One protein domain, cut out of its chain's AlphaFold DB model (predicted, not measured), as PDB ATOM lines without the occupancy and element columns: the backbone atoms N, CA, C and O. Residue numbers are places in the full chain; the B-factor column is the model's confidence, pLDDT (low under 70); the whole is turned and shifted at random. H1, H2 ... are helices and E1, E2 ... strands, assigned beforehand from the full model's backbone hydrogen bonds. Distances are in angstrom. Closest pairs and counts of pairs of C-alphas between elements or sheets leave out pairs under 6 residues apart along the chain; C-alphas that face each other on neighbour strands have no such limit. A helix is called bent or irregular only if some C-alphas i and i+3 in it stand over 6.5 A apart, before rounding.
ATOM      1  N   SER A  98     -45.569  -5.542  20.716       89.25
ATOM      2  CA  SER A  98     -45.109  -6.811  21.288       89.25
ATOM      3  C   SER A  98     -45.384  -8.018  20.388       89.25
ATOM      4  O   SER A  98     -44.615  -8.978  20.415       89.25
ATOM      5  N   ASP A  99     -46.448  -7.964  19.583       88.19
ATOM      6  CA  ASP A  99     -46.919  -9.086  18.765       88.19
ATOM      7  C   ASP A  99     -46.092  -9.257  17.485       88.19
ATOM      8  O   ASP A  99     -46.230 -10.259  16.786       88.19
ATOM      9  N   VAL A 100     -45.194  -8.309  17.193       93.69
ATOM     10  CA  VAL A 100     -44.204  -8.438  16.120       93.69
ATOM     11  C   VAL A 100     -43.136  -9.472  16.482       93.69
ATOM     12  O   VAL A 100     -42.619 -10.141  15.602       93.69
ATOM     13  N   PHE A 101     -42.832  -9.650  17.771       94.88
ATOM     14  CA  PHE A 101     -41.723 -10.477  18.254       94.88
ATOM     15  C   PHE A 101     -42.204 -11.840  18.756       94.88
ATOM     16  O   PHE A 101     -42.036 -12.185  19.932       94.88
ATOM     17  N   VAL A 102     -42.846 -12.609  17.878       92.94
ATOM     18  CA  VAL A 102     -43.529 -13.868  18.237       92.94
ATOM     19  C   VAL A 102     -42.940 -15.104  17.566       92.94
ATOM     20  O   VAL A 102     -43.312 -16.215  17.949       92.94
ATOM     21  N   SER A 103     -41.978 -14.953  16.648       94.88
ATOM     22  CA  SER A 103     -41.329 -16.084  15.967       94.88
ATOM     23  C   SER A 103     -40.800 -17.160  16.932       94.88
ATOM     24  O   SER A 103     -40.390 -16.845  18.055       94.88
ATOM     25  N   PRO A 104     -40.770 -18.448  16.558       95.12
ATOM     26  CA  PRO A 104     -40.195 -19.478  17.417       95.12
ATOM     27  C   PRO A 104     -38.690 -19.249  17.636       95.12
ATOM     28  O   PRO A 104     -37.908 -19.301  16.690       95.12
ATOM     29  N   LEU A 105     -38.268 -19.051  18.890       94.44
ATOM     30  CA  LEU A 105     -36.863 -18.783  19.236       94.44
ATOM     31  C   LEU A 105     -35.894 -19.867  18.741       94.44
ATOM     32  O   LEU A 105     -34.814 -19.552  18.250       94.44
ATOM     33  N   GLU A 106     -36.298 -21.138  18.809       94.25
ATOM     34  CA  GLU A 106     -35.501 -22.253  18.282       94.25
ATOM     35  C   GLU A 106     -35.287 -22.155  16.768       94.25
ATOM     36  O   GLU A 106     -34.202 -22.477  16.291       94.25
ATOM     37  N   LYS A 107     -36.277 -21.662  16.011       95.69
ATOM     38  CA  LYS A 107     -36.151 -21.465  14.561       95.69
ATOM     39  C   LYS A 107     -35.143 -20.356  14.255       95.69
ATOM     40  O   LYS A 107     -34.224 -20.577  13.475       95.69
ATOM     41  N   LEU A 108     -35.260 -19.206  14.929       96.50
ATOM     42  CA  LEU A 108     -34.323 -18.086  14.770       96.50
ATOM     43  C   LEU A 108     -32.887 -18.497  15.123       96.50
ATOM     44  O   LEU A 108     -31.949 -18.192  14.392       96.50
ATOM     45  N   LYS A 109     -32.720 -19.241  16.221       96.00
ATOM     46  CA  LYS A 109     -31.415 -19.744  16.652       96.00
ATOM     47  C   LYS A 109     -30.815 -20.720  15.645       96.00
ATOM     48  O   LYS A 109     -29.649 -20.571  15.295       96.00
ATOM     49  N   GLN A 110     -31.599 -21.689  15.170       96.50
ATOM     50  CA  GLN A 110     -31.158 -22.637  14.144       96.50
ATOM     51  C   GLN A 110     -30.742 -21.917  12.860       96.50
ATOM     52  O   GLN A 110     -29.691 -22.234  12.310       96.50
ATOM     53  N   PHE A 111     -31.510 -20.913  12.429       97.88
ATOM     54  CA  PHE A 111     -31.181 -20.113  11.253       97.88
ATOM     55  C   PHE A 111     -29.868 -19.335  11.416       97.88
ATOM     56  O   PHE A 111     -29.011 -19.387  10.535       97.88
ATOM     57  N   LEU A 112     -29.675 -18.647  12.544       97.81
ATOM     58  CA  LEU A 112     -28.454 -17.881  12.810       97.81
ATOM     59  C   LEU A 112     -27.222 -18.788  12.939       97.81
ATOM     60  O   LEU A 112     -26.178 -18.488  12.365       97.81
ATOM     61  N   SER A 113     -27.342 -19.914  13.652       97.38
ATOM     62  CA  SER A 113     -26.249 -20.884  13.792       97.38
ATOM     63  C   SER A 113     -25.900 -21.559  12.466       97.38
ATOM     64  O   SER A 113     -24.722 -21.708  12.162       97.38
ATOM     65  N   GLY A 114     -26.891 -21.924  11.647       97.56
ATOM     66  CA  GLY A 114     -26.626 -22.499  10.328       97.56
ATOM     67  C   GLY A 114     -25.969 -21.499   9.371       97.56
ATOM     68  O   GLY A 114     -25.095 -21.883   8.596       97.56
ATOM     69  N   LEU A 115     -26.307 -20.207   9.470       96.88
ATOM     70  CA  LEU A 115     -25.664 -19.161   8.673       96.88
ATOM     71  C   LEU A 115     -24.210 -18.934   9.122       96.88
ATOM     72  O   LEU A 115     -23.329 -18.801   8.277       96.88
ATOM     73  N   ASP A 116     -23.944 -18.965  10.433       97.50
ATOM     74  CA  ASP A 116     -22.586 -18.927  11.003       97.50
ATOM     75  C   ASP A 116     -21.734 -20.114  10.523       97.50
ATOM     76  O   ASP A 116     -20.591 -19.936  10.101       97.50
ATOM     77  N   GLU A 117     -22.305 -21.324  10.506       97.56
ATOM     78  CA  GLU A 117     -21.652 -22.529   9.977       97.56
ATOM     79  C   GLU A 117     -21.389 -22.437   8.467       97.56
ATOM     80  O   GLU A 117     -20.329 -22.864   7.998       97.56
ATOM     81  N   LEU A 118     -22.310 -21.853   7.699       97.50
ATOM     82  CA  LEU A 118     -22.137 -21.665   6.261       97.50
ATOM     83  C   LEU A 118     -21.025 -20.648   5.959       97.50
ATOM     84  O   LEU A 118     -20.155 -20.908   5.123       97.50
ATOM     85  N   VAL A 119     -20.976 -19.532   6.696       96.94
ATOM     86  CA  VAL A 119     -19.848 -18.588   6.625       96.94
ATOM     87  C   VAL A 119     -18.549 -19.280   7.040       96.94
ATOM     88  O   VAL A 119     -17.533 -19.133   6.359       96.94
ATOM     89  N   HIS A 120     -18.570 -20.098   8.097       95.12
ATOM     90  CA  HIS A 120     -17.411 -20.881   8.517       95.12
ATOM     91  C   HIS A 120     -16.913 -21.815   7.412       95.12
ATOM     92  O   HIS A 120     -15.702 -21.945   7.227       95.12
ATOM     93  N   HIS A 121     -17.819 -22.463   6.676       96.38
ATOM     94  CA  HIS A 121     -17.481 -23.356   5.571       96.38
ATOM     95  C   HIS A 121     -16.742 -22.617   4.446       96.38
ATOM     96  O   HIS A 121     -15.746 -23.122   3.928       96.38
ATOM     97  N   HIS A 122     -17.174 -21.395   4.129       96.12
ATOM     98  CA  HIS A 122     -16.610 -20.571   3.056       96.12
ATOM     99  C   HIS A 122     -15.563 -19.545   3.511       96.12
ATOM    100  O   HIS A 122     -15.086 -18.751   2.704       96.12
ATOM    101  N   ARG A 123     -15.153 -19.562   4.782       96.62
ATOM    102  CA  ARG A 123     -14.293 -18.532   5.393       96.62
ATOM    103  C   ARG A 123     -12.976 -18.263   4.650       96.62
ATOM    104  O   ARG A 123     -12.486 -17.138   4.688       96.62
ATOM    105  N   ASP A 124     -12.425 -19.293   4.005       88.50
ATOM    106  CA  ASP A 124     -11.126 -19.280   3.325       88.50
ATOM    107  C   ASP A 124     -11.253 -18.920   1.824       88.50
ATOM    108  O   ASP A 124     -10.267 -18.949   1.092       88.50
ATOM    109  N   VAL A 125     -12.463 -18.595   1.345       92.12
ATOM    110  CA  VAL A 125     -12.703 -18.149  -0.034       92.12
ATOM    111  C   VAL A 125     -12.269 -16.691  -0.187       92.12
ATOM    112  O   VAL A 125     -12.734 -15.809   0.541       92.12
ATOM    113  N   GLU A 126     -11.384 -16.448  -1.155       89.19
ATOM    114  CA  GLU A 126     -10.930 -15.115  -1.551       89.19
ATOM    115  C   GLU A 126     -11.892 -14.478  -2.561       89.19
ATOM    116  O   GLU A 126     -12.358 -15.132  -3.495       89.19
ATOM    117  N   TYR A 127     -12.148 -13.181  -2.406       89.50
ATOM    118  CA  TYR A 127     -12.901 -12.374  -3.363       89.50
ATOM    119  C   TYR A 127     -12.359 -10.940  -3.405       89.50
ATOM    120  O   TYR A 127     -11.708 -10.481  -2.468       89.50
ATOM    121  N   THR A 128     -12.612 -10.220  -4.499       85.94
ATOM    122  CA  THR A 128     -12.179  -8.825  -4.657       85.94
ATOM    123  C   THR A 128     -13.368  -7.885  -4.489       85.94
ATOM    124  O   THR A 128     -14.379  -8.061  -5.165       85.94
ATOM    125  N   ALA A 129     -13.228  -6.881  -3.622       79.00
ATOM    126  CA  ALA A 129     -14.237  -5.851  -3.381       79.00
ATOM    127  C   ALA A 129     -13.715  -4.457  -3.756       79.00
ATOM    128  O   ALA A 129     -12.549  -4.130  -3.514       79.00
ATOM    129  N   GLU A 130     -14.588  -3.631  -4.325       75.56
ATOM    130  CA  GLU A 130     -14.306  -2.254  -4.730       75.56
ATOM    131  C   GLU A 130     -14.790  -1.234  -3.683       75.56
ATOM    132  O   GLU A 130     -15.906  -1.310  -3.171       75.56
ATOM    133  N   TYR A 131     -13.932  -0.267  -3.359       67.44
ATOM    134  CA  TYR A 131     -14.182   0.822  -2.415       67.44
ATOM    135  C   TYR A 131     -14.591   2.107  -3.150       67.44
ATOM    136  O   TYR A 131     -14.369   2.244  -4.347       67.44
ATOM    137  N   TYR A 132     -15.098   3.101  -2.410       44.88
ATOM    138  CA  TYR A 132     -15.615   4.379  -2.938       44.88
ATOM    139  C   TYR A 132     -14.669   5.131  -3.894       44.88
ATOM    140  O   TYR A 132     -15.123   5.866  -4.760       44.88
ATOM    141  N   SER A 133     -13.352   4.952  -3.767       42.84
ATOM    142  CA  SER A 133     -12.352   5.573  -4.649       42.84
ATOM    143  C   SER A 133     -12.026   4.766  -5.916       42.84
ATOM    144  O   SER A 133     -11.069   5.103  -6.612       42.84
ATOM    145  N   GLY A 134     -12.732   3.662  -6.174       50.72
ATOM    146  CA  GLY A 134     -12.382   2.667  -7.197       50.72
ATOM    147  C   GLY A 134     -11.204   1.763  -6.805       50.72
ATOM    148  O   GLY A 134     -10.736   0.944  -7.598       50.72
ATOM    149  N   TYR A 135     -10.688   1.907  -5.579       51.72
ATOM    150  CA  TYR A 135      -9.667   1.022  -5.019       51.72
ATOM    151  C   TYR A 135     -10.234  -0.390  -4.842       51.72
ATOM    152  O   TYR A 135     -11.319  -0.549  -4.289       51.72
ATOM    153  N   LYS A 136      -9.493  -1.410  -5.282       69.06
ATOM    154  CA  LYS A 136      -9.877  -2.821  -5.154       69.06
ATOM    155  C   LYS A 136      -8.970  -3.518  -4.154       69.06
ATOM    156  O   LYS A 136      -7.752  -3.361  -4.227       69.06
ATOM    157  N   ASP A 137      -9.569  -4.295  -3.262       65.62
ATOM    158  CA  ASP A 137      -8.859  -5.088  -2.260       65.62
ATOM    159  C   ASP A 137      -9.320  -6.545  -2.306       65.62
ATOM    160  O   ASP A 137     -10.489  -6.820  -2.586       65.62
ATOM    161  N   THR A 138      -8.405  -7.471  -2.030       85.88
ATOM    162  CA  THR A 138      -8.711  -8.906  -1.979       85.88
ATOM    163  C   THR A 138      -8.922  -9.318  -0.529       85.88
ATOM    164  O   THR A 138      -8.035  -9.165   0.307       85.88
ATOM    165  N   LEU A 139     -10.105  -9.850  -0.238       84.25
ATOM    166  CA  LEU A 139     -10.578 -10.177   1.100       84.25
ATOM    167  C   LEU A 139     -10.918 -11.666   1.203       84.25
ATOM    168  O   LEU A 139     -11.290 -12.304   0.221       84.25
ATOM    169  N   LEU A 140     -10.832 -12.201   2.419       88.12
ATOM    170  CA  LEU A 140     -11.369 -13.515   2.773       88.12
ATOM    171  C   LEU A 140     -12.754 -13.341   3.394       88.12
ATOM    172  O   LEU A 140     -12.911 -12.502   4.287       88.12
ATOM    173  N   ILE A 141     -13.725 -14.170   2.996       91.88
ATOM    174  CA  ILE A 141     -15.106 -14.123   3.522       91.88
ATOM    175  C   ILE A 141     -15.124 -14.143   5.057       91.88
ATOM    176  O   ILE A 141     -15.779 -13.314   5.691       91.88
ATOM    177  N   GLY A 142     -14.330 -15.022   5.675       86.44
ATOM    178  CA  GLY A 142     -14.272 -15.153   7.133       86.44
ATOM    179  C   GLY A 142     -13.627 -13.972   7.857       86.44
ATOM    180  O   GLY A 142     -13.763 -13.864   9.070       86.44
ATOM    181  N   THR A 143     -12.919 -13.093   7.141       86.00
ATOM    182  CA  THR A 143     -12.305 -11.884   7.717       86.00
ATOM    183  C   THR A 143     -13.201 -10.668   7.531       86.00
ATOM    184  O   THR A 143     -13.320  -9.841   8.429       86.00
ATOM    185  N   ASN A 144     -13.803 -10.529   6.351       88.50
ATOM    186  CA  ASN A 144     -14.647  -9.396   6.014       88.50
ATOM    187  C   ASN A 144     -15.569  -9.803   4.863       88.50
ATOM    188  O   ASN A 144     -15.072 -10.122   3.784       88.50
ATOM    189  N   LEU A 145     -16.885  -9.780   5.073       92.38
ATOM    190  CA  LEU A 145     -17.878  -9.976   4.018       92.38
ATOM    191  C   LEU A 145     -18.530  -8.632   3.700       92.38
ATOM    192  O   LEU A 145     -19.085  -7.987   4.584       92.38
ATOM    193  N   ARG A 146     -18.447  -8.200   2.445       91.06
ATOM    194  CA  ARG A 146     -19.016  -6.936   1.971       91.06
ATOM    195  C   ARG A 146     -19.462  -7.055   0.513       91.06
ATOM    196  O   ARG A 146     -19.025  -7.989  -0.163       91.06
ATOM    197  N   PRO A 147     -20.274  -6.103   0.022       89.75
ATOM    198  CA  PRO A 147     -20.602  -6.024  -1.392       89.75
ATOM    199  C   PRO A 147     -19.344  -5.960  -2.272       89.75
ATOM    200  O   PRO A 147     -18.362  -5.301  -1.924       89.75
ATOM    201  N   LEU A 148     -19.388  -6.619  -3.429       88.19
ATOM    202  CA  LEU A 148     -18.342  -6.639  -4.457       88.19
ATOM    203  C   LEU A 148     -18.046  -5.236  -5.002       88.19
ATOM    204  O   LEU A 148     -16.919  -4.947  -5.401       88.19
ATOM    205  N   ARG A 149     -19.056  -4.364  -4.991       84.19
ATOM    206  CA  ARG A 149     -18.981  -2.951  -5.362       84.19
ATOM    207  C   ARG A 149     -20.026  -2.147  -4.598       84.19
ATOM    208  O   ARG A 149     -20.964  -2.709  -4.033       84.19
ATOM    209  N   LEU A 150     -19.876  -0.829  -4.612       70.62
ATOM    210  CA  LEU A 150     -20.894   0.082  -4.103       70.62
ATOM    211  C   LEU A 150     -22.011   0.259  -5.138       70.62
ATOM    212  O   LEU A 150     -21.745   0.289  -6.337       70.62
ATOM    213  N   VAL A 151     -23.244   0.366  -4.645       63.81
ATOM    214  CA  VAL A 151     -24.438   0.692  -5.437       63.81
ATOM    215  C   VAL A 151     -24.600   2.204  -5.421       63.81
ATOM    216  O   VAL A 151     -24.537   2.804  -4.341       63.81
ATOM    217  N   GLN A 152     -24.775   2.814  -6.589       59.09
ATOM    218  CA  GLN A 152     -25.016   4.257  -6.681       59.09
ATOM    219  C   GLN A 152     -26.405   4.611  -6.125       59.09
ATOM    220  O   GLN A 152     -27.286   3.759  -6.043       59.09
ATOM    221  N   VAL A 153     -26.608   5.867  -5.717       41.97
ATOM    222  CA  VAL A 153     -27.852   6.312  -5.048       41.97
ATOM    223  C   VAL A 153     -29.104   6.087  -5.915       41.97
ATOM    224  O   VAL A 153     -30.159   5.798  -5.358       41.97
ATOM    225  N   ASP A 154     -28.952   6.090  -7.244       44.94
ATOM    226  CA  ASP A 154     -30.043   5.938  -8.221       44.94
ATOM    227  C   ASP A 154     -30.008   4.597  -8.982       44.94
ATOM    228  O   ASP A 154     -30.697   4.419  -9.985       44.94
ATOM    229  N   GLU A 155     -29.173   3.650  -8.548       57.16
ATOM    230  CA  GLU A 155     -29.039   2.356  -9.215       57.16
ATOM    231  C   GLU A 155     -30.068   1.347  -8.679       57.16
ATOM    232  O   GLU A 155     -30.014   0.928  -7.518       57.16
ATOM    233  N   GLU A 156     -30.992   0.922  -9.544       61.38
ATOM    234  CA  GLU A 156     -31.899  -0.193  -9.264       61.38
ATOM    235  C   GLU A 156     -31.130  -1.520  -9.325       61.38
ATOM    236  O   GLU A 156     -30.531  -1.872 -10.340       61.38
ATOM    237  N   VAL A 157     -31.144  -2.265  -8.218       71.06
ATOM    238  CA  VAL A 157     -30.540  -3.597  -8.127       71.06
ATOM    239  C   VAL A 157     -31.642  -4.600  -7.824       71.06
ATOM    240  O   VAL A 157     -32.291  -4.489  -6.786       71.06
ATOM    241  N   ASP A 158     -31.805  -5.595  -8.697       72.25
ATOM    242  CA  ASP A 158     -32.852  -6.623  -8.583       72.25
ATOM    243  C   ASP A 158     -32.767  -7.434  -7.274       72.25
ATOM    244  O   ASP A 158     -33.786  -7.842  -6.726       72.25
ATOM    245  N   SER A 159     -31.553  -7.677  -6.768       84.88
ATOM    246  CA  SER A 159     -31.296  -8.330  -5.477       84.88
ATOM    247  C   SER A 159     -30.027  -7.764  -4.843       84.88
ATOM    248  O   SER A 159     -28.935  -7.844  -5.410       84.88
ATOM    249  N   ARG A 160     -30.136  -7.213  -3.636       86.88
ATOM    250  CA  ARG A 160     -29.012  -6.781  -2.798       86.88
ATOM    251  C   ARG A 160     -28.100  -7.938  -2.439       86.88
ATOM    252  O   ARG A 160     -26.890  -7.732  -2.357       86.88
ATOM    253  N   LEU A 161     -28.639  -9.143  -2.268       91.44
ATOM    254  CA  LEU A 161     -27.832 -10.329  -2.009       91.44
ATOM    255  C   LEU A 161     -26.899 -10.665  -3.185       91.44
ATOM    256  O   LEU A 161     -25.774 -11.110  -2.954       91.44
ATOM    257  N   SER A 162     -27.308 -10.381  -4.429       91.44
ATOM    258  CA  SER A 162     -26.481 -10.604  -5.634       91.44
ATOM    259  C   SER A 162     -25.176  -9.797  -5.660       91.44
ATOM    260  O   SER A 162     -24.243 -10.122  -6.393       91.44
ATOM    261  N   LEU A 163     -25.079  -8.763  -4.821       91.56
ATOM    262  CA  LEU A 163     -23.882  -7.941  -4.691       91.56
ATOM    263  C   LEU A 163     -22.797  -8.605  -3.845       91.56
ATOM    264  O   LEU A 163     -21.702  -8.058  -3.761       91.56
ATOM    265  N   TYR A 164     -23.074  -9.734  -3.198       93.94
ATOM    266  CA  TYR A 164     -22.124 -10.429  -2.337       93.94
ATOM    267  C   TYR A 164     -21.470 -11.613  -3.071       93.94
ATOM    268  O   TYR A 164     -22.102 -12.253  -3.913       93.94
ATOM    269  N   PRO A 165     -20.197 -11.941  -2.769       93.31
ATOM    270  CA  PRO A 165     -19.564 -13.148  -3.309       93.31
ATOM    271  C   PRO A 165     -20.344 -14.389  -2.868       93.31
ATOM    272  O   PRO A 165     -20.834 -14.399  -1.749       93.31
ATOM    273  N   LEU A 166     -20.394 -15.451  -3.679       94.88
ATOM    274  CA  LEU A 166     -21.155 -16.685  -3.385       94.88
ATOM    275  C   LEU A 166     -22.673 -16.474  -3.226       94.88
ATOM    276  O   LEU A 166     -23.313 -17.185  -2.452       94.88
ATOM    277  N   TYR A 167     -23.243 -15.517  -3.966       94.44
ATOM    278  CA  TYR A 167     -24.682 -15.233  -4.007       94.44
ATOM    279  C   TYR A 167     -25.553 -16.500  -4.021       94.44
ATOM    280  O   TYR A 167     -26.467 -16.621  -3.209       94.44
ATOM    281  N   GLU A 168     -25.236 -17.471  -4.881       95.31
ATOM    282  CA  GLU A 168     -26.041 -18.682  -5.059       95.31
ATOM    283  C   GLU A 168     -26.065 -19.591  -3.821       95.31
ATOM    284  O   GLU A 168     -27.001 -20.373  -3.655       95.31
ATOM    285  N   GLU A 169     -25.045 -19.531  -2.964       96.81
ATOM    286  CA  GLU A 169     -24.997 -20.311  -1.722       96.81
ATOM    287  C   GLU A 169     -25.823 -19.637  -0.620       96.81
ATOM    288  O   GLU A 169     -26.562 -20.314   0.098       96.81
ATOM    289  N   TRP A 170     -25.755 -18.305  -0.523       96.25
ATOM    290  CA  TRP A 170     -26.558 -17.533   0.430       96.25
ATOM    291  C   TRP A 170     -28.046 -17.592   0.090       96.25
ATOM    292  O   TRP A 170     -28.870 -17.860   0.964       96.25
ATOM    293  N   ASP A 171     -28.391 -17.407  -1.186       95.12
ATOM    294  CA  ASP A 171     -29.779 -17.488  -1.643       95.12
ATOM    295  C   ASP A 171     -30.350 -18.884  -1.375       95.12
ATOM    296  O   ASP A 171     -31.398 -19.018  -0.744       95.12
ATOM    297  N   ARG A 172     -29.608 -19.944  -1.729       96.56
ATOM    298  CA  ARG A 172     -30.026 -21.326  -1.454       96.56
ATOM    299  C   ARG A 172     -30.300 -21.557   0.031       96.56
ATOM    300  O   ARG A 172     -31.321 -22.154   0.364       96.56
ATOM    301  N   TYR A 173     -29.428 -21.069   0.913       97.69
ATOM    302  CA  TYR A 173     -29.629 -21.199   2.355       97.69
ATOM    303  C   TYR A 173     -30.915 -20.511   2.824       97.69
ATOM    304  O   TYR A 173     -31.677 -21.098   3.597       97.69
ATOM    305  N   LEU A 174     -31.197 -19.299   2.333       95.81
ATOM    306  CA  LEU A 174     -32.441 -18.601   2.651       95.81
ATOM    307  C   LEU A 174     -33.663 -19.407   2.185       95.81
ATOM    308  O   LEU A 174     -34.559 -19.660   2.994       95.81
ATOM    309  N   GLN A 175     -33.671 -19.879   0.933       93.75
ATOM    310  CA  GLN A 175     -34.781 -20.665   0.379       93.75
ATOM    311  C   GLN A 175     -35.021 -21.973   1.155       93.75
ATOM    312  O   GLN A 175     -36.165 -22.338   1.429       93.75
ATOM    313  N   GLU A 176     -33.955 -22.678   1.543       95.31
ATOM    314  CA  GLU A 176     -34.044 -23.947   2.280       95.31
ATOM    315  C   GLU A 176     -34.431 -23.762   3.754       95.31
ATOM    316  O   GLU A 176     -35.052 -24.649   4.346       95.31
ATOM    317  N   SER A 177     -34.107 -22.611   4.351       94.00
ATOM    318  CA  SER A 177     -34.415 -22.319   5.756       94.00
ATOM    319  C   SER A 177     -35.909 -22.145   6.050       94.00
ATOM    320  O   SER A 177     -36.341 -22.313   7.195       94.00
ATOM    321  N   GLY A 178     -36.704 -21.791   5.033       92.75
ATOM    322  CA  GLY A 178     -38.122 -21.465   5.191       92.75
ATOM    323  C   GLY A 178     -38.371 -20.239   6.078       92.75
ATOM    324  O   GLY A 178     -39.391 -20.191   6.771       92.75
ATOM    325  N   MET A 179     -37.425 -19.296   6.122       95.31
ATOM    326  CA  MET A 179     -37.598 -18.007   6.792       95.31
ATOM    327  C   MET A 179     -38.548 -17.106   5.998       95.31
ATOM    328  O   MET A 179     -38.393 -16.928   4.793       95.31
ATOM    329  N   GLU A 180     -39.525 -16.520   6.681       94.50
ATOM    330  CA  GLU A 180     -40.464 -15.555   6.111       94.50
ATOM    331  C   GLU A 180     -39.976 -14.112   6.316       94.50
ATOM    332  O   GLU A 180     -39.201 -13.818   7.230       94.50
ATOM    333  N   ALA A 181     -40.487 -13.168   5.517       93.88
ATOM    334  CA  ALA A 181     -40.088 -11.759   5.586       93.88
ATOM    335  C   ALA A 181     -40.277 -11.131   6.981       93.88
ATOM    336  O   ALA A 181     -39.460 -10.324   7.417       93.88
ATOM    337  N   ARG A 182     -41.313 -11.543   7.725       92.69
ATOM    338  CA  ARG A 182     -41.543 -11.082   9.107       92.69
ATOM    339  C   ARG A 182     -40.492 -11.594  10.091       92.69
ATOM    340  O   ARG A 182     -40.120 -10.877  11.012       92.69
ATOM    341  N   GLU A 183     -39.988 -12.805   9.886       96.00
ATOM    342  CA  GLU A 183     -38.950 -13.391  10.736       96.00
ATOM    343  C   GLU A 183     -37.589 -12.734  10.447       96.00
ATOM    344  O   GLU A 183     -36.815 -12.470  11.367       96.00
ATOM    345  N   LEU A 184     -37.321 -12.392   9.180       96.25
ATOM    346  CA  LEU A 184     -36.165 -11.576   8.792       96.25
ATOM    347  C   LEU A 184     -36.254 -10.151   9.356       96.25
ATOM    348  O   LEU A 184     -35.246  -9.627   9.833       96.25
ATOM    349  N   LEU A 185     -37.448  -9.547   9.364       96.19
ATOM    350  CA  LEU A 185     -37.695  -8.248   9.994       96.19
ATOM    351  C   LEU A 185     -37.367  -8.280  11.495       96.19
ATOM    352  O   LEU A 185     -36.700  -7.369  11.982       96.19
ATOM    353  N   GLU A 186     -37.784  -9.330  12.221       96.50
ATOM    354  CA  GLU A 186     -37.413  -9.521  13.633       96.50
ATOM    355  C   GLU A 186     -35.887  -9.580  13.808       96.50
ATOM    356  O   GLU A 186     -35.342  -8.881  14.662       96.50
ATOM    357  N   LEU A 187     -35.185 -10.373  12.990       96.81
ATOM    358  CA  LEU A 187     -33.728 -10.520  13.081       96.81
ATOM    359  C   LEU A 187     -32.980  -9.214  12.788       96.81
ATOM    360  O   LEU A 187     -32.082  -8.851  13.548       96.81
ATOM    361  N   VAL A 188     -33.362  -8.485  11.735       95.56
ATOM    362  CA  VAL A 188     -32.772  -7.172  11.425       95.56
ATOM    363  C   VAL A 188     -33.076  -6.155  12.519       95.56
ATOM    364  O   VAL A 188     -32.220  -5.340  12.860       95.56
ATOM    365  N   PHE A 189     -34.269  -6.202  13.111       96.06
ATOM    366  CA  PHE A 189     -34.585  -5.357  14.254       96.06
ATOM    367  C   PHE A 189     -33.669  -5.664  15.448       96.06
ATOM    368  O   PHE A 189     -33.103  -4.738  16.031       96.06
ATOM    369  N   TYR A 190     -33.495  -6.943  15.804       95.50
ATOM    370  CA  TYR A 190     -32.624  -7.347  16.914       95.50
ATOM    371  C   TYR A 190     -31.168  -6.927  16.693       95.50
ATOM    372  O   TYR A 190     -30.528  -6.478  17.642       95.50
ATOM    373  N   ASP A 191     -30.676  -7.034  15.459       93.19
ATOM    374  CA  ASP A 191     -29.335  -6.609  15.044       93.19
ATOM    375  C   ASP A 191     -29.125  -5.091  15.173       93.19
ATOM    376  O   ASP A 191     -28.113  -4.632  15.704       93.19
ATOM    377  N   ARG A 192     -30.106  -4.296  14.723       91.69
ATOM    378  CA  ARG A 192     -30.007  -2.827  14.681       91.69
ATOM    379  C   ARG A 192     -30.294  -2.143  16.012       91.69
ATOM    380  O   ARG A 192     -29.854  -1.010  16.214       91.69
ATOM    381  N   LEU A 193     -31.065  -2.769  16.900       92.19
ATOM    382  CA  LEU A 193     -31.371  -2.188  18.202       92.19
ATOM    383  C   LEU A 193     -30.124  -2.219  19.093       92.19
ATOM    384  O   LEU A 193     -29.578  -3.279  19.385       92.19
ATOM    385  N   GLU A 194     -29.683  -1.064  19.589       89.62
ATOM    386  CA  GLU A 194     -28.550  -1.034  20.517       89.62
ATOM    387  C   GLU A 194     -28.903  -1.801  21.816       89.62
ATOM    388  O   GLU A 194     -29.988  -1.582  22.367       89.62
ATOM    389  N   PRO A 195     -28.014  -2.672  22.347       87.75
ATOM    390  CA  PRO A 195     -28.270  -3.408  23.590       87.75
ATOM    391  C   PRO A 195     -28.632  -2.435  24.700       87.75
ATOM    392  O   PRO A 195     -27.976  -1.409  24.769       87.75
ATOM    393  N   MET A 196     -29.605  -2.722  25.570       88.06
ATOM    394  CA  MET A 196     -30.138  -1.761  26.562       88.06
ATOM    395  C   MET A 196     -29.608  -1.957  27.999       88.06
ATOM    396  O   MET A 196     -30.142  -1.398  28.960       88.06
ATOM    397  N   ASP A 197     -28.547  -2.746  28.175       80.88
ATOM    398  CA  ASP A 197     -28.005  -3.144  29.482       80.88
ATOM    399  C   ASP A 197     -26.974  -2.157  30.078       80.88
ATOM    400  O   ASP A 197     -26.381  -2.427  31.130       80.88
ATOM    401  N   ARG A 198     -26.753  -1.003  29.430       85.62
ATOM    402  CA  ARG A 198     -25.699  -0.034  29.781       85.62
ATOM    403  C   ARG A 198     -26.225   1.251  30.432       85.62
ATOM    404  O   ARG A 198     -27.421   1.471  30.630       85.62
ATOM    405  N   THR A 199     -25.283   2.093  30.835       87.25
ATOM    406  CA  THR A 199     -25.501   3.447  31.358       87.25
ATOM    407  C   THR A 199     -25.718   4.457  30.227       87.25
ATOM    408  O   THR A 199     -25.393   4.184  29.072       87.25
ATOM    409  N   LEU A 200     -26.292   5.625  30.543       83.38
ATOM    410  CA  LEU A 200     -26.664   6.637  29.538       83.38
ATOM    411  C   LEU A 200     -25.476   7.170  28.722       83.38
ATOM    412  O   LEU A 200     -25.675   7.630  27.602       83.38
ATOM    413  N   ASP A 201     -24.253   7.082  29.250       83.06
ATOM    414  CA  ASP A 201     -23.026   7.502  28.566       83.06
ATOM    415  C   ASP A 201     -22.733   6.665  27.315       83.06
ATOM    416  O   ASP A 201     -22.215   7.191  26.329       83.06
ATOM    417  N   ARG A 202     -23.118   5.381  27.298       83.88
ATOM    418  CA  ARG A 202     -22.997   4.548  26.094       83.88
ATOM    419  C   ARG A 202     -23.906   5.047  24.970       83.88
ATOM    420  O   ARG A 202     -23.539   4.946  23.805       83.88
ATOM    421  N   TYR A 203     -25.019   5.671  25.340       82.19
ATOM    422  CA  TYR A 203     -26.008   6.281  24.454       82.19
ATOM    423  C   TYR A 203     -25.846   7.802  24.429       82.19
ATOM    424  O   TYR A 203     -26.818   8.535  24.242       82.19
ATOM    425  N   TYR A 204     -24.614   8.303  24.598       77.81
ATOM    426  CA  TYR A 204     -24.312   9.736  24.594       77.81
ATOM    427  C   TYR A 204     -24.924  10.448  23.383       77.81
ATOM    428  O   TYR A 204     -25.357  11.599  23.499       77.81
ATOM    429  N   ARG A 205     -25.027   9.762  22.231       76.25
ATOM    430  CA  ARG A 205     -25.699  10.272  21.028       76.25
ATOM    431  C   ARG A 205     -27.142  10.714  21.305       76.25
ATOM    432  O   ARG A 205     -27.537  11.725  20.748       76.25
ATOM    433  N   TYR A 206     -27.885  10.052  22.180       77.12
ATOM    434  CA  TYR A 206     -29.292  10.352  22.448       77.12
ATOM    435  C   TYR A 206     -29.505  11.287  23.655       77.12
ATOM    436  O   TYR A 206     -30.498  12.003  23.682       77.12
ATOM    437  N   PHE A 207     -28.577  11.338  24.626       78.06
ATOM    438  CA  PHE A 207     -28.811  12.013  25.924       78.06
ATOM    439  C   PHE A 207     -27.914  13.228  26.242       78.06
ATOM    440  O   PHE A 207     -28.082  13.879  27.277       78.06
ATOM    441  N   SER A 208     -26.944  13.579  25.391       69.81
ATOM    442  CA  SER A 208     -25.939  14.620  25.720       69.81
ATOM    443  C   SER A 208     -26.349  16.070  25.619       69.81
ATOM    444  O   SER A 208     -25.563  16.937  25.994       69.81
ATOM    445  N   PHE A 209     -27.576  16.337  25.206       65.81
ATOM    446  CA  PHE A 209     -28.150  17.672  25.325       65.81
ATOM    447  C   PHE A 209     -28.778  17.924  26.697       65.81
ATOM    448  O   PHE A 209     -28.915  19.075  27.091       65.81
ATOM    449  N   ASN A 210     -29.079  16.858  27.446       65.69
ATOM    450  CA  ASN A 210     -29.809  16.948  28.713       65.69
ATOM    451  C   ASN A 210     -28.867  16.839  29.908       65.69
ATOM    452  O   ASN A 210     -29.064  17.460  30.948       65.69
ATOM    453  N   MET A 211     -27.834  16.007  29.772       69.12
ATOM    454  CA  MET A 211     -26.907  15.685  30.850       69.12
ATOM    455  C   MET A 211     -25.485  15.675  30.305       69.12
ATOM    456  O   MET A 211     -25.228  15.157  29.220       69.12
ATOM    457  N   ASN A 212     -24.535  16.225  31.061       74.25
ATOM    458  CA  ASN A 212     -23.125  16.098  30.707       74.25
ATOM    459  C   ASN A 212     -22.651  14.640  30.887       74.25
ATOM    460  O   ASN A 212     -23.290  13.838  31.566       74.25
ATOM    461  N   TYR A 213     -21.500  14.309  30.303       73.25
ATOM    462  CA  TYR A 213     -20.947  12.950  30.331       73.25
ATOM    463  C   TYR A 213     -20.810  12.371  31.757       73.25
ATOM    464  O   TYR A 213     -21.111  11.203  31.995       73.25
ATOM    465  N   SER A 214     -20.404  13.203  32.725       75.69
ATOM    466  CA  SER A 214     -20.228  12.800  34.129       75.69
ATOM    467  C   SER A 214     -21.547  12.379  34.777       75.69
ATOM    468  O   SER A 214     -21.601  11.358  35.458       75.69
ATOM    469  N   GLU A 215     -22.629  13.119  34.535       76.56
ATOM    470  CA  GLU A 215     -23.952  12.773  35.054       76.56
ATOM    471  C   GLU A 215     -24.553  11.551  34.340       76.56
ATOM    472  O   GLU A 215     -25.135  10.690  34.993       76.56
ATOM    473  N   GLN A 216     -24.346  11.397  33.028       76.44
ATOM    474  CA  GLN A 216     -24.860  10.242  32.277       76.44
ATOM    475  C   GLN A 216     -24.306   8.899  32.767       76.44
ATOM    476  O   GLN A 216     -25.056   7.933  32.897       76.44
ATOM    477  N   SER A 217     -23.013   8.840  33.095       82.12
ATOM    478  CA  SER A 217     -22.374   7.617  33.604       82.12
ATOM    479  C   SER A 217     -22.929   7.121  34.951       82.12
ATOM    480  O   SER A 217     -22.656   5.989  35.349       82.12
ATOM    481  N   LYS A 218     -23.721   7.941  35.663       84.25
ATOM    482  CA  LYS A 218     -24.317   7.590  36.963       84.25
ATOM    483  C   LYS A 218     -25.681   6.910  36.848       84.25
ATOM    484  O   LYS A 218     -26.120   6.305  37.823       84.25
ATOM    485  N   HIS A 219     -26.342   7.002  35.695       84.50
ATOM    486  CA  HIS A 219     -27.702   6.504  35.492       84.50
ATOM    487  C   HIS A 219     -27.727   5.350  34.495       84.50
ATOM    488  O   HIS A 219     -27.104   5.412  33.431       84.50
ATOM    489  N   LYS A 220     -28.482   4.297  34.820       87.94
ATOM    490  CA  LYS A 220     -28.748   3.210  33.869       87.94
ATOM    491  C   LYS A 220     -29.783   3.667  32.843       87.94
ATOM    492  O   LYS A 220     -30.664   4.462  33.173       87.94
ATOM    493  N   LEU A 221     -29.700   3.143  31.617       87.56
ATOM    494  CA  LEU A 221     -30.714   3.402  30.593       87.56
ATOM    495  C   LEU A 221     -32.098   2.926  31.070       87.56
ATOM    496  O   LEU A 221     -33.035   3.719  31.168       87.56
ATOM    497  N   LEU A 222     -32.193   1.649  31.453       89.62
ATOM    498  CA  LEU A 222     -33.408   1.031  31.990       89.62
ATOM    499  C   LEU A 222     -33.586   1.354  33.482       89.62
ATOM    500  O   LEU A 222     -33.405   0.510  34.362       89.62
ATOM    501  N   GLU A 223     -33.948   2.602  33.763       87.75
ATOM    502  CA  GLU A 223     -34.274   3.102  35.101       87.75
ATOM    503  C   GLU A 223     -35.532   3.982  35.057       87.75
ATOM    504  O   GLU A 223     -35.703   4.788  34.138       87.75
ATOM    505  N   GLY A 224     -36.408   3.835  36.058       87.69
ATOM    506  CA  GLY A 224     -37.646   4.609  36.174       87.69
ATOM    507  C   GLY A 224     -38.564   4.444  34.960       87.69
ATOM    508  O   GLY A 224     -38.707   3.349  34.424       87.69
ATOM    509  N   TRP A 225     -39.140   5.553  34.492       85.75
ATOM    510  CA  TRP A 225     -40.116   5.555  33.397       85.75
ATOM    511  C   TRP A 225     -39.566   4.992  32.077       85.75
ATOM    512  O   TRP A 225     -40.328   4.431  31.300       85.75
ATOM    513  N   ARG A 226     -38.252   5.113  31.821       87.94
ATOM    514  CA  ARG A 226     -37.614   4.565  30.610       87.94
ATOM    515  C   ARG A 226     -37.695   3.046  30.585       87.94
ATOM    516  O   ARG A 226     -37.900   2.461  29.529       87.94
ATOM    517  N   LYS A 227     -37.550   2.424  31.760       89.88
ATOM    518  CA  LYS A 227     -37.725   0.985  31.925       89.88
ATOM    519  C   LYS A 227     -39.184   0.598  31.689       89.88
ATOM    520  O   LYS A 227     -39.431  -0.261  30.854       89.88
ATOM    521  N   ASP A 228     -40.115   1.276  32.359       89.31
ATOM    522  CA  ASP A 228     -41.551   0.991  32.233       89.31
ATOM    523  C   ASP A 228     -42.025   1.136  30.776       89.31
ATOM    524  O   ASP A 228     -42.749   0.286  30.265       89.31
ATOM    525  N   PHE A 229     -41.562   2.179  30.078       89.81
ATOM    526  CA  PHE A 229     -41.874   2.413  28.670       89.81
ATOM    527  C   PHE A 229     -41.275   1.335  27.756       89.81
ATOM    528  O   PHE A 229     -41.973   0.808  26.895       89.81
ATOM    529  N   ALA A 230     -40.010   0.951  27.960       91.12
ATOM    530  CA  ALA A 230     -39.389  -0.117  27.179       91.12
ATOM    531  C   ALA A 230     -40.082  -1.473  27.382       91.12
ATOM    532  O   ALA A 230     -40.340  -2.168  26.406       91.12
ATOM    533  N   GLU A 231     -40.420  -1.828  28.627       92.00
ATOM    534  CA  GLU A 231     -41.124  -3.074  28.966       92.00
ATOM    535  C   GLU A 231     -42.578  -3.081  28.470       92.00
ATOM    536  O   GLU A 231     -43.111  -4.138  28.145       92.00
ATOM    537  N   GLN A 232     -43.218  -1.910  28.378       91.38
ATOM    538  CA  GLN A 232     -44.548  -1.775  27.788       91.38
ATOM    539  C   GLN A 232     -44.530  -2.001  26.271       91.38
ATOM    540  O   GLN A 232     -45.467  -2.588  25.730       91.38
ATOM    541  N   MET A 233     -43.501  -1.502  25.583       92.38
ATOM    542  CA  MET A 233     -43.441  -1.526  24.120       92.38
ATOM    543  C   MET A 233     -42.819  -2.813  23.567       92.38
ATOM    544  O   MET A 233     -43.208  -3.252  22.485       92.38
ATOM    545  N   TYR A 234     -41.879  -3.427  24.294       94.19
ATOM    546  CA  TYR A 234     -41.059  -4.525  23.787       94.19
ATOM    547  C   TYR A 234     -40.882  -5.685  24.780       94.19
ATOM    548  O   TYR A 234     -40.685  -5.461  25.976       94.19
ATOM    549  N   PRO A 235     -40.821  -6.941  24.293       94.19
ATOM    550  CA  PRO A 235     -40.455  -8.092  25.113       94.19
ATOM    551  C   PRO A 235     -38.933  -8.134  25.346       94.19
ATOM    552  O   PRO A 235     -38.198  -8.847  24.660       94.19
ATOM    553  N   LEU A 236     -38.452  -7.360  26.325       91.94
ATOM    554  CA  LEU A 236     -37.016  -7.145  26.567       91.94
ATOM    555  C   LEU A 236     -36.221  -8.433  26.822       91.94
ATOM    556  O   LEU A 236     -35.109  -8.562  26.318       91.94
ATOM    557  N   ASP A 237     -36.778  -9.394  27.564       91.38
ATOM    558  CA  ASP A 237     -36.095 -10.665  27.857       91.38
ATOM    559  C   ASP A 237     -35.779 -11.443  26.576       91.38
ATOM    560  O   ASP A 237     -34.669 -11.945  26.403       91.38
ATOM    561  N   ARG A 238     -36.736 -11.461  25.643       93.50
ATOM    562  CA  ARG A 238     -36.602 -12.114  24.342       93.50
ATOM    563  C   ARG A 238     -35.569 -11.409  23.462       93.50
ATOM    564  O   ARG A 238     -34.715 -12.071  22.883       93.50
ATOM    565  N   ILE A 239     -35.629 -10.077  23.381       93.44
ATOM    566  CA  ILE A 239     -34.655  -9.269  22.625       93.44
ATOM    567  C   ILE A 239     -33.239  -9.534  23.136       93.44
ATOM    568  O   ILE A 239     -32.345  -9.848  22.354       93.44
ATOM    569  N   ASN A 240     -33.045  -9.458  24.456       92.38
ATOM    570  CA  ASN A 240     -31.743  -9.672  25.083       92.38
ATOM    571  C   ASN A 240     -31.214 -11.091  24.826       92.38
ATOM    572  O   ASN A 240     -30.013 -11.269  24.626       92.38
ATOM    573  N   GLU A 241     -32.090 -12.101  24.833       93.31
ATOM    574  CA  GLU A 241     -31.720 -13.485  24.536       93.31
ATOM    575  C   GLU A 241     -31.208 -13.648  23.096       93.31
ATOM    576  O   GLU A 241     -30.128 -14.207  22.900       93.31
ATOM    577  N   VAL A 242     -31.916 -13.100  22.101       94.81
ATOM    578  CA  VAL A 242     -31.501 -13.198  20.691       94.81
ATOM    579  C   VAL A 242     -30.248 -12.368  20.408       94.81
ATOM    580  O   VAL A 242     -29.315 -12.871  19.784       94.81
ATOM    581  N   GLN A 243     -30.162 -11.135  20.922       94.38
ATOM    582  CA  GLN A 243     -28.963 -10.297  20.780       94.38
ATOM    583  C   GLN A 243     -27.727 -10.962  21.380       94.38
ATOM    584  O   GLN A 243     -26.638 -10.898  20.807       94.38
ATOM    585  N   LYS A 244     -27.892 -11.642  22.519       93.25
ATOM    586  CA  LYS A 244     -26.819 -12.430  23.118       93.25
ATOM    587  C   LYS A 244     -26.377 -13.561  22.190       93.25
ATOM    588  O   LYS A 244     -25.177 -13.733  22.018       93.25
ATOM    589  N   TRP A 245     -27.306 -14.302  21.582       94.38
ATOM    590  CA  TRP A 245     -26.947 -15.353  20.623       94.38
ATOM    591  C   TRP A 245     -26.194 -14.799  19.419       94.38
ATOM    592  O   TRP A 245     -25.158 -15.350  19.072       94.38
ATOM    593  N   MET A 246     -26.663 -13.696  18.828       94.56
ATOM    594  CA  MET A 246     -25.990 -13.047  17.695       94.56
ATOM    595  C   MET A 246     -24.569 -12.594  18.056       94.56
ATOM    596  O   MET A 246     -23.649 -12.778  17.265       94.56
ATOM    597  N   ALA A 247     -24.368 -12.072  19.270       90.44
ATOM    598  CA  ALA A 247     -23.051 -11.680  19.770       90.44
ATOM    599  C   ALA A 247     -22.118 -12.868  20.087       90.44
ATOM    600  O   ALA A 247     -20.907 -12.678  20.176       90.44
ATOM    601  N   GLU A 248     -22.665 -14.071  20.293       94.38
ATOM    602  CA  GLU A 248     -21.914 -15.305  20.569       94.38
ATOM    603  C   GLU A 248     -21.521 -16.081  19.294       94.38
ATOM    604  O   GLU A 248     -20.751 -17.039  19.393       94.38
ATOM    605  N   LEU A 249     -22.016 -15.683  18.113       94.50
ATOM    606  CA  LEU A 249     -21.648 -16.292  16.827       94.50
ATOM    607  C   LEU A 249     -20.169 -16.060  16.491       94.50
ATOM    608  O   LEU A 249     -19.585 -15.034  16.846       94.50
ATOM    609  N   THR A 250     -19.563 -17.004  15.769       94.94
ATOM    610  CA  THR A 250     -18.141 -16.924  15.395       94.94
ATOM    611  C   THR A 250     -17.892 -15.817  14.365       94.94
ATOM    612  O   THR A 250     -16.870 -15.134  14.426       94.94
ATOM    613  N   TYR A 251     -18.832 -15.637  13.437       95.75
ATOM    614  CA  TYR A 251     -18.806 -14.701  12.316       95.75
ATOM    615  C   TYR A 251     -19.980 -13.716  12.398       95.75
ATOM    616  O   TYR A 251     -20.695 -13.489  11.419       95.75
ATOM    617  N   SER A 252     -20.212 -13.149  13.585       93.50
ATOM    618  CA  SER A 252     -21.360 -12.280  13.875       93.50
ATOM    619  C   SER A 252     -21.520 -11.114  12.887       93.50
ATOM    620  O   SER A 252     -22.631 -10.870  12.422       93.50
ATOM    621  N   ASP A 253     -20.427 -10.449  12.497       92.62
ATOM    622  CA  ASP A 253     -20.448  -9.332  11.539       92.62
ATOM    623  C   ASP A 253     -20.902  -9.779  10.133       92.62
ATOM    624  O   ASP A 253     -21.676  -9.090   9.462       92.62
ATOM    625  N   GLN A 254     -20.451 -10.951   9.673       95.88
ATOM    626  CA  GLN A 254     -20.840 -11.520   8.378       95.88
ATOM    627  C   GLN A 254     -22.299 -11.984   8.382       95.88
ATOM    628  O   GLN A 254     -23.027 -11.724   7.426       95.88
ATOM    629  N   VAL A 255     -22.733 -12.639   9.462       96.81
ATOM    630  CA  VAL A 255     -24.126 -13.067   9.646       96.81
ATOM    631  C   VAL A 255     -25.046 -11.845   9.664       96.81
ATOM    632  O   VAL A 255     -26.027 -11.828   8.929       96.81
ATOM    633  N   SER A 256     -24.705 -10.800  10.426       95.50
ATOM    634  CA  SER A 256     -25.436  -9.523  10.446       95.50
ATOM    635  C   SER A 256     -25.541  -8.907   9.045       95.50
ATOM    636  O   SER A 256     -26.624  -8.516   8.602       95.50
ATOM    637  N   THR A 257     -24.434  -8.902   8.297       95.12
ATOM    638  CA  THR A 257     -24.392  -8.401   6.918       95.12
ATOM    639  C   THR A 257     -25.356  -9.161   6.000       95.12
ATOM    640  O   THR A 257     -26.123  -8.537   5.265       95.12
ATOM    641  N   LEU A 258     -25.360 -10.496   6.064       96.00
ATOM    642  CA  LEU A 258     -26.241 -11.342   5.254       96.00
ATOM    643  C   LEU A 258     -27.710 -11.228   5.674       96.00
ATOM    644  O   LEU A 258     -28.574 -11.135   4.813       96.00
ATOM    645  N   VAL A 259     -28.003 -11.160   6.975       96.31
ATOM    646  CA  VAL A 259     -29.366 -10.944   7.494       96.31
ATOM    647  C   VAL A 259     -29.938  -9.613   6.998       96.31
ATOM    648  O   VAL A 259     -31.085  -9.571   6.549       96.31
ATOM    649  N   ASN A 260     -29.139  -8.540   7.007       93.38
ATOM    650  CA  ASN A 260     -29.543  -7.259   6.427       93.38
ATOM    651  C   ASN A 260     -29.781  -7.378   4.909       93.38
ATOM    652  O   ASN A 260     -30.791  -6.872   4.427       93.38
ATOM    653  N   ALA A 261     -28.906  -8.066   4.165       92.94
ATOM    654  CA  ALA A 261     -29.080  -8.273   2.724       92.94
ATOM    655  C   ALA A 261     -30.347  -9.086   2.392       92.94
ATOM    656  O   ALA A 261     -31.113  -8.674   1.528       92.94
ATOM    657  N   TYR A 262     -30.614 -10.176   3.123       95.38
ATOM    658  CA  TYR A 262     -31.833 -10.977   2.969       95.38
ATOM    659  C   TYR A 262     -33.094 -10.149   3.191       95.38
ATOM    660  O   TYR A 262     -34.048 -10.268   2.432       95.38
ATOM    661  N   PHE A 263     -33.109  -9.298   4.219       94.31
ATOM    662  CA  PHE A 263     -34.256  -8.433   4.475       94.31
ATOM    663  C   PHE A 263     -34.452  -7.381   3.380       94.31
ATOM    664  O   PHE A 263     -35.585  -7.121   2.988       94.31
ATOM    665  N   MET A 264     -33.374  -6.783   2.867       88.88
ATOM    666  CA  MET A 264     -33.489  -5.788   1.795       88.88
ATOM    667  C   MET A 264     -34.052  -6.367   0.488       88.88
ATOM    668  O   MET A 264     -34.582  -5.598  -0.307       88.88
ATOM    669  N   ASP A 265     -33.976  -7.687   0.296       89.81
ATOM    670  CA  ASP A 265     -34.581  -8.402  -0.837       89.81
ATOM    671  C   ASP A 265     -36.037  -8.826  -0.578       89.81
ATOM    672  O   ASP A 265     -36.693  -9.387  -1.458       89.81
ATOM    673  N   THR A 266     -36.577  -8.561   0.618       91.25
ATOM    674  CA  THR A 266     -38.002  -8.781   0.891       91.25
ATOM    675  C   THR A 266     -38.855  -7.704   0.232       91.25
ATOM    676  O   THR A 266     -38.480  -6.534   0.148       91.25
ATOM    677  N   SER A 267     -40.036  -8.106  -0.238       88.56
ATOM    678  CA  SER A 267     -40.980  -7.178  -0.851       88.56
ATOM    679  C   SER A 267     -41.653  -6.313   0.216       88.56
ATOM    680  O   SER A 267     -42.157  -6.820   1.223       88.56
ATOM    681  N   GLY A 268     -41.689  -5.000  -0.023       88.94
ATOM    682  CA  GLY A 268     -42.229  -4.024   0.925       88.94
ATOM    683  C   GLY A 268     -43.705  -4.244   1.281       88.94
ATOM    684  O   GLY A 268     -44.119  -3.901   2.385       88.94
ATOM    685  N   ASP A 269     -44.495  -4.879   0.410       91.62
ATOM    686  CA  ASP A 269     -45.899  -5.234   0.674       91.62
ATOM    687  C   ASP A 269     -46.072  -6.219   1.848       91.62
ATOM    688  O   ASP A 269     -47.138  -6.279   2.462       91.62
ATOM    689  N   GLN A 270     -45.026  -6.968   2.211       92.12
ATOM    690  CA  GLN A 270     -45.061  -7.940   3.308       92.12
ATOM    691  C   GLN A 270     -44.706  -7.339   4.677       92.12
ATOM    692  O   GLN A 270     -45.084  -7.898   5.716       92.12
ATOM    693  N   THR A 271     -43.964  -6.230   4.695       94.44
ATOM    694  CA  THR A 271     -43.250  -5.719   5.881       94.44
ATOM    695  C   THR A 271     -43.587  -4.266   6.211       94.44
ATOM    696  O   THR A 271     -43.614  -3.922   7.395       94.44
ATOM    697  N   PHE A 272     -43.898  -3.427   5.212       95.56
ATOM    698  CA  PHE A 272     -44.142  -1.991   5.384       95.56
ATOM    699  C   PHE A 272     -45.225  -1.711   6.428       95.56
ATOM    700  O   PHE A 272     -45.005  -0.927   7.348       95.56
ATOM    701  N   ASP A 273     -46.358  -2.415   6.349       94.62
ATOM    702  CA  ASP A 273     -47.475  -2.238   7.282       94.62
ATOM    703  C   ASP A 273     -47.065  -2.442   8.739       94.62
ATOM    704  O   ASP A 273     -47.491  -1.695   9.617       94.62
ATOM    705  N   VAL A 274     -46.227  -3.447   8.997       94.75
ATOM    706  CA  VAL A 274     -45.748  -3.760  10.345       94.75
ATOM    707  C   VAL A 274     -44.813  -2.661  10.844       94.75
ATOM    708  O   VAL A 274     -44.920  -2.265  12.000       94.75
ATOM    709  N   ILE A 275     -43.930  -2.153   9.979       95.19
ATOM    710  CA  ILE A 275     -42.963  -1.100  10.316       95.19
ATOM    711  C   ILE A 275     -43.681   0.225  10.612       95.19
ATOM    712  O   ILE A 275     -43.439   0.828  11.659       95.19
ATOM    713  N   ASP A 276     -44.601   0.641   9.740       95.62
ATOM    714  CA  ASP A 276     -45.380   1.878   9.893       95.62
ATOM    715  C   ASP A 276     -46.262   1.833  11.157       95.62
ATOM    716  O   ASP A 276     -46.257   2.765  11.968       95.62
ATOM    717  N   LEU A 277     -46.963   0.716  11.404       95.81
ATOM    718  CA  LEU A 277     -47.766   0.540  12.622       95.81
ATOM    719  C   LEU A 277     -46.900   0.461  13.887       95.81
ATOM    720  O   LEU A 277     -47.305   0.969  14.935       95.81
ATOM    721  N   ALA A 278     -45.703  -0.130  13.815       95.44
ATOM    722  CA  ALA A 278     -44.755  -0.169  14.927       95.44
ATOM    723  C   ALA A 278     -44.285   1.235  15.327       95.44
ATOM    724  O   ALA A 278     -44.318   1.585  16.514       95.44
ATOM    725  N   LEU A 279     -43.908   2.060  14.346       93.25
ATOM    726  CA  LEU A 279     -43.523   3.452  14.572       93.25
ATOM    727  C   LEU A 279     -44.671   4.268  15.150       93.25
ATOM    728  O   LEU A 279     -44.505   4.897  16.197       93.25
ATOM    729  N   ASN A 280     -45.858   4.182  14.552       94.12
ATOM    730  CA  ASN A 280     -47.035   4.873  15.066       94.12
ATOM    731  C   ASN A 280     -47.415   4.400  16.478       94.12
ATOM    732  O   ASN A 280     -47.774   5.220  17.325       94.12
ATOM    733  N   SER A 281     -47.266   3.108  16.788       94.56
ATOM    734  CA  SER A 281     -47.481   2.583  18.140       94.56
ATOM    735  C   SER A 281     -46.486   3.157  19.152       94.56
ATOM    736  O   SER A 281     -46.894   3.473  20.270       94.56
ATOM    737  N   LEU A 282     -45.206   3.320  18.790       91.56
ATOM    738  CA  LEU A 282     -44.202   3.969  19.643       91.56
ATOM    739  C   LEU A 282     -44.530   5.441  19.866       91.56
ATOM    740  O   LEU A 282     -44.554   5.886  21.011       91.56
ATOM    741  N   MET A 283     -44.824   6.176  18.791       89.56
ATOM    742  CA  MET A 283     -45.159   7.601  18.840       89.56
ATOM    743  C   MET A 283     -46.388   7.860  19.722       89.56
ATOM    744  O   MET A 283     -46.385   8.782  20.535       89.56
ATOM    745  N   GLN A 284     -47.424   7.020  19.614       90.38
ATOM    746  CA  GLN A 284     -48.639   7.124  20.430       90.38
ATOM    747  C   GLN A 284     -48.450   6.633  21.875       90.38
ATOM    748  O   GLN A 284     -49.191   7.063  22.762       90.38
ATOM    749  N   GLY A 285     -47.475   5.751  22.118       87.94
ATOM    750  CA  GLY A 285     -47.158   5.196  23.433       87.94
ATOM    751  C   GLY A 285     -46.333   6.120  24.333       87.94
ATOM    752  O   GLY A 285     -46.291   5.899  25.545       87.94
ATOM    753  N   VAL A 286     -45.687   7.153  23.778       83.62
ATOM    754  CA  VAL A 286     -44.866   8.089  24.563       83.62
ATOM    755  C   VAL A 286     -45.724   8.838  25.595       83.62
ATOM    756  O   VAL A 286     -46.724   9.467  25.231       83.62
ATOM    757  N   PRO A 287     -45.342   8.841  26.889       79.50
ATOM    758  CA  PRO A 287     -46.084   9.577  27.908       79.50
ATOM    759  C   PRO A 287     -46.051  11.098  27.667       79.50
ATOM    760  O   PRO A 287     -44.988  11.706  27.553       79.50
ATOM    761  N   LYS A 288     -47.232  11.726  27.632       73.25
ATOM    762  CA  LYS A 288     -47.413  13.158  27.303       73.25
ATOM    763  C   LYS A 288     -46.894  14.135  28.363       73.25
ATOM    764  O   LYS A 288     -46.789  15.325  28.095       73.25
ATOM    765  N   ASP A 289     -46.647  13.657  29.576       69.69
ATOM    766  CA  ASP A 289     -46.243  14.437  30.748       69.69
ATOM    767  C   ASP A 289     -44.717  14.520  30.930       69.69
ATOM    768  O   ASP A 289     -44.241  15.057  31.933       69.69
ATOM    769  N   ARG A 290     -43.935  13.988  29.981       71.06
ATOM    770  CA  ARG A 290     -42.470  13.941  30.070       71.06
ATOM    771  C   ARG A 290     -41.816  15.155  29.402       71.06
ATOM    772  O   ARG A 290     -42.299  15.613  28.367       71.06
ATOM    773  N   PRO A 291     -40.712  15.682  29.968       63.66
ATOM    774  CA  PRO A 291     -39.960  16.762  29.337       63.66
ATOM    775  C   PRO A 291     -39.438  16.336  27.961       63.66
ATOM    776  O   PRO A 291     -38.919  15.230  27.822       63.66
ATOM    777  N   ALA A 292     -39.503  17.241  26.979       62.09
ATOM    778  CA  ALA A 292     -38.954  17.052  25.629       62.09
ATOM    779  C   ALA A 292     -37.478  16.608  25.639       62.09
ATOM    780  O   ALA A 292     -37.022  15.887  24.759       62.09
TER     781      ALA A 292
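Overview. This is residues 98 to 292 of the 1100 residues of the protein "DUF4132 domain-containing protein" of Paenibacillus sp. OT2-17 (UniProt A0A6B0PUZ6). H3 and H8 cross in the middle of a helical body, with H1 and H7, partly side by side, on one side of H3 and H9 on the opposite side. The small strand hairpin of E1 and E2 lies at one end of the long axis, and the little pair H4 and H5 lies toward the other end, with a gap between these two small parts. The printed part has 195 residues, with nine named helices and two named strands in the order H1 E1 E2 H2 H3 H4 H5 H6 H7 H8 H9; the sheet, E1 - E2, is antiparallel and the class is mostly helix. The whole is only just compact, close to loose, with a radius of gyration of the C-alphas of 19.2 A and spans of 54 by 36 by 35 A.

Along the chain. H1, residues 105 to 122, begins at C-alpha 105 (-36.863, -18.783, 19.236) and is 26.0 A long. E1 is residues 126 to 130 and E2 residues 136 to 140. H2, residues 167 to 177, is followed by H3, residues 181 to 192, 16.3 A long, beginning at C-alpha 181 (-40.088, -11.759, 5.586). H4 is residues 200 to 207, H5 residues 213 to 216 and H6 residues 225 to 233. H7, residues 236 to 248, is 18.2 A long, and H8, residues 252 to 264, is 18.3 A long. H9, residues 268 to 285, is 24.8 A long and ends at C-alpha 285 (-47.158, 5.196, 23.433). H4 and H9 are irregular: C-alphas 202 and 205 are 8.1 A apart, and C-alphas 270 and 273 are 7.4 A apart.

Arrangement. The hub, H3, touches H8 at a steep tilt of 43 degrees, opposite ways, the closest C-alphas being those of Leu 184 and Phe 263, 5.7 A apart. H3 also touches H7, closest at Tyr 190 and Gln 243 with C-alphas 6.1 A apart, and H9, closest at Arg 182 and Thr 271 with C-alphas 6.5 A apart. H1 touches H8, with C-alphas of Asp 116 and Val 255 closest at 6.2 A. With residues 105 to 112 alone, H1 touches H7 at a shallow tilt of 15 degrees, the same way; the closest C-alphas, of Leu 112 and Met 246, are 7.3 A apart. H2 is close to but not clearly touching H1, with C-alphas of Phe 111 and Ser 177 closest at 6.7 A. H6 and H9 only just touch, with 3 pairs of C-alphas within 8 A, closest at Met 233 and Leu 282, 7.1 A. H4 touches H5, with C-alphas of Leu 200 and Gln 216 closest at 4.9 A, and is apart from H9. In the hairpin of E1 and E2, N 127 and O 139 are 2.9 A apart, within hydrogen-bond range. Every O i to N i+4 pair is within range in H1, H2, H3, H6, H7 and H8; H4 has 2 of 4, H9 has 12 of 14, and H5 is too short for such a pair.

Size, cuts and confidence. The C-alphas farthest apart, of Glu 126 and Asp 289, are 56.2 A apart. The printed part has no cut, and the link from E2 to H2, residues 141 to 166, is long. The mean pLDDT of the printed part is 87.4; residues 131 to 137, 151 to 156, 208 to 211, 289 and 291 to 292 are under 70.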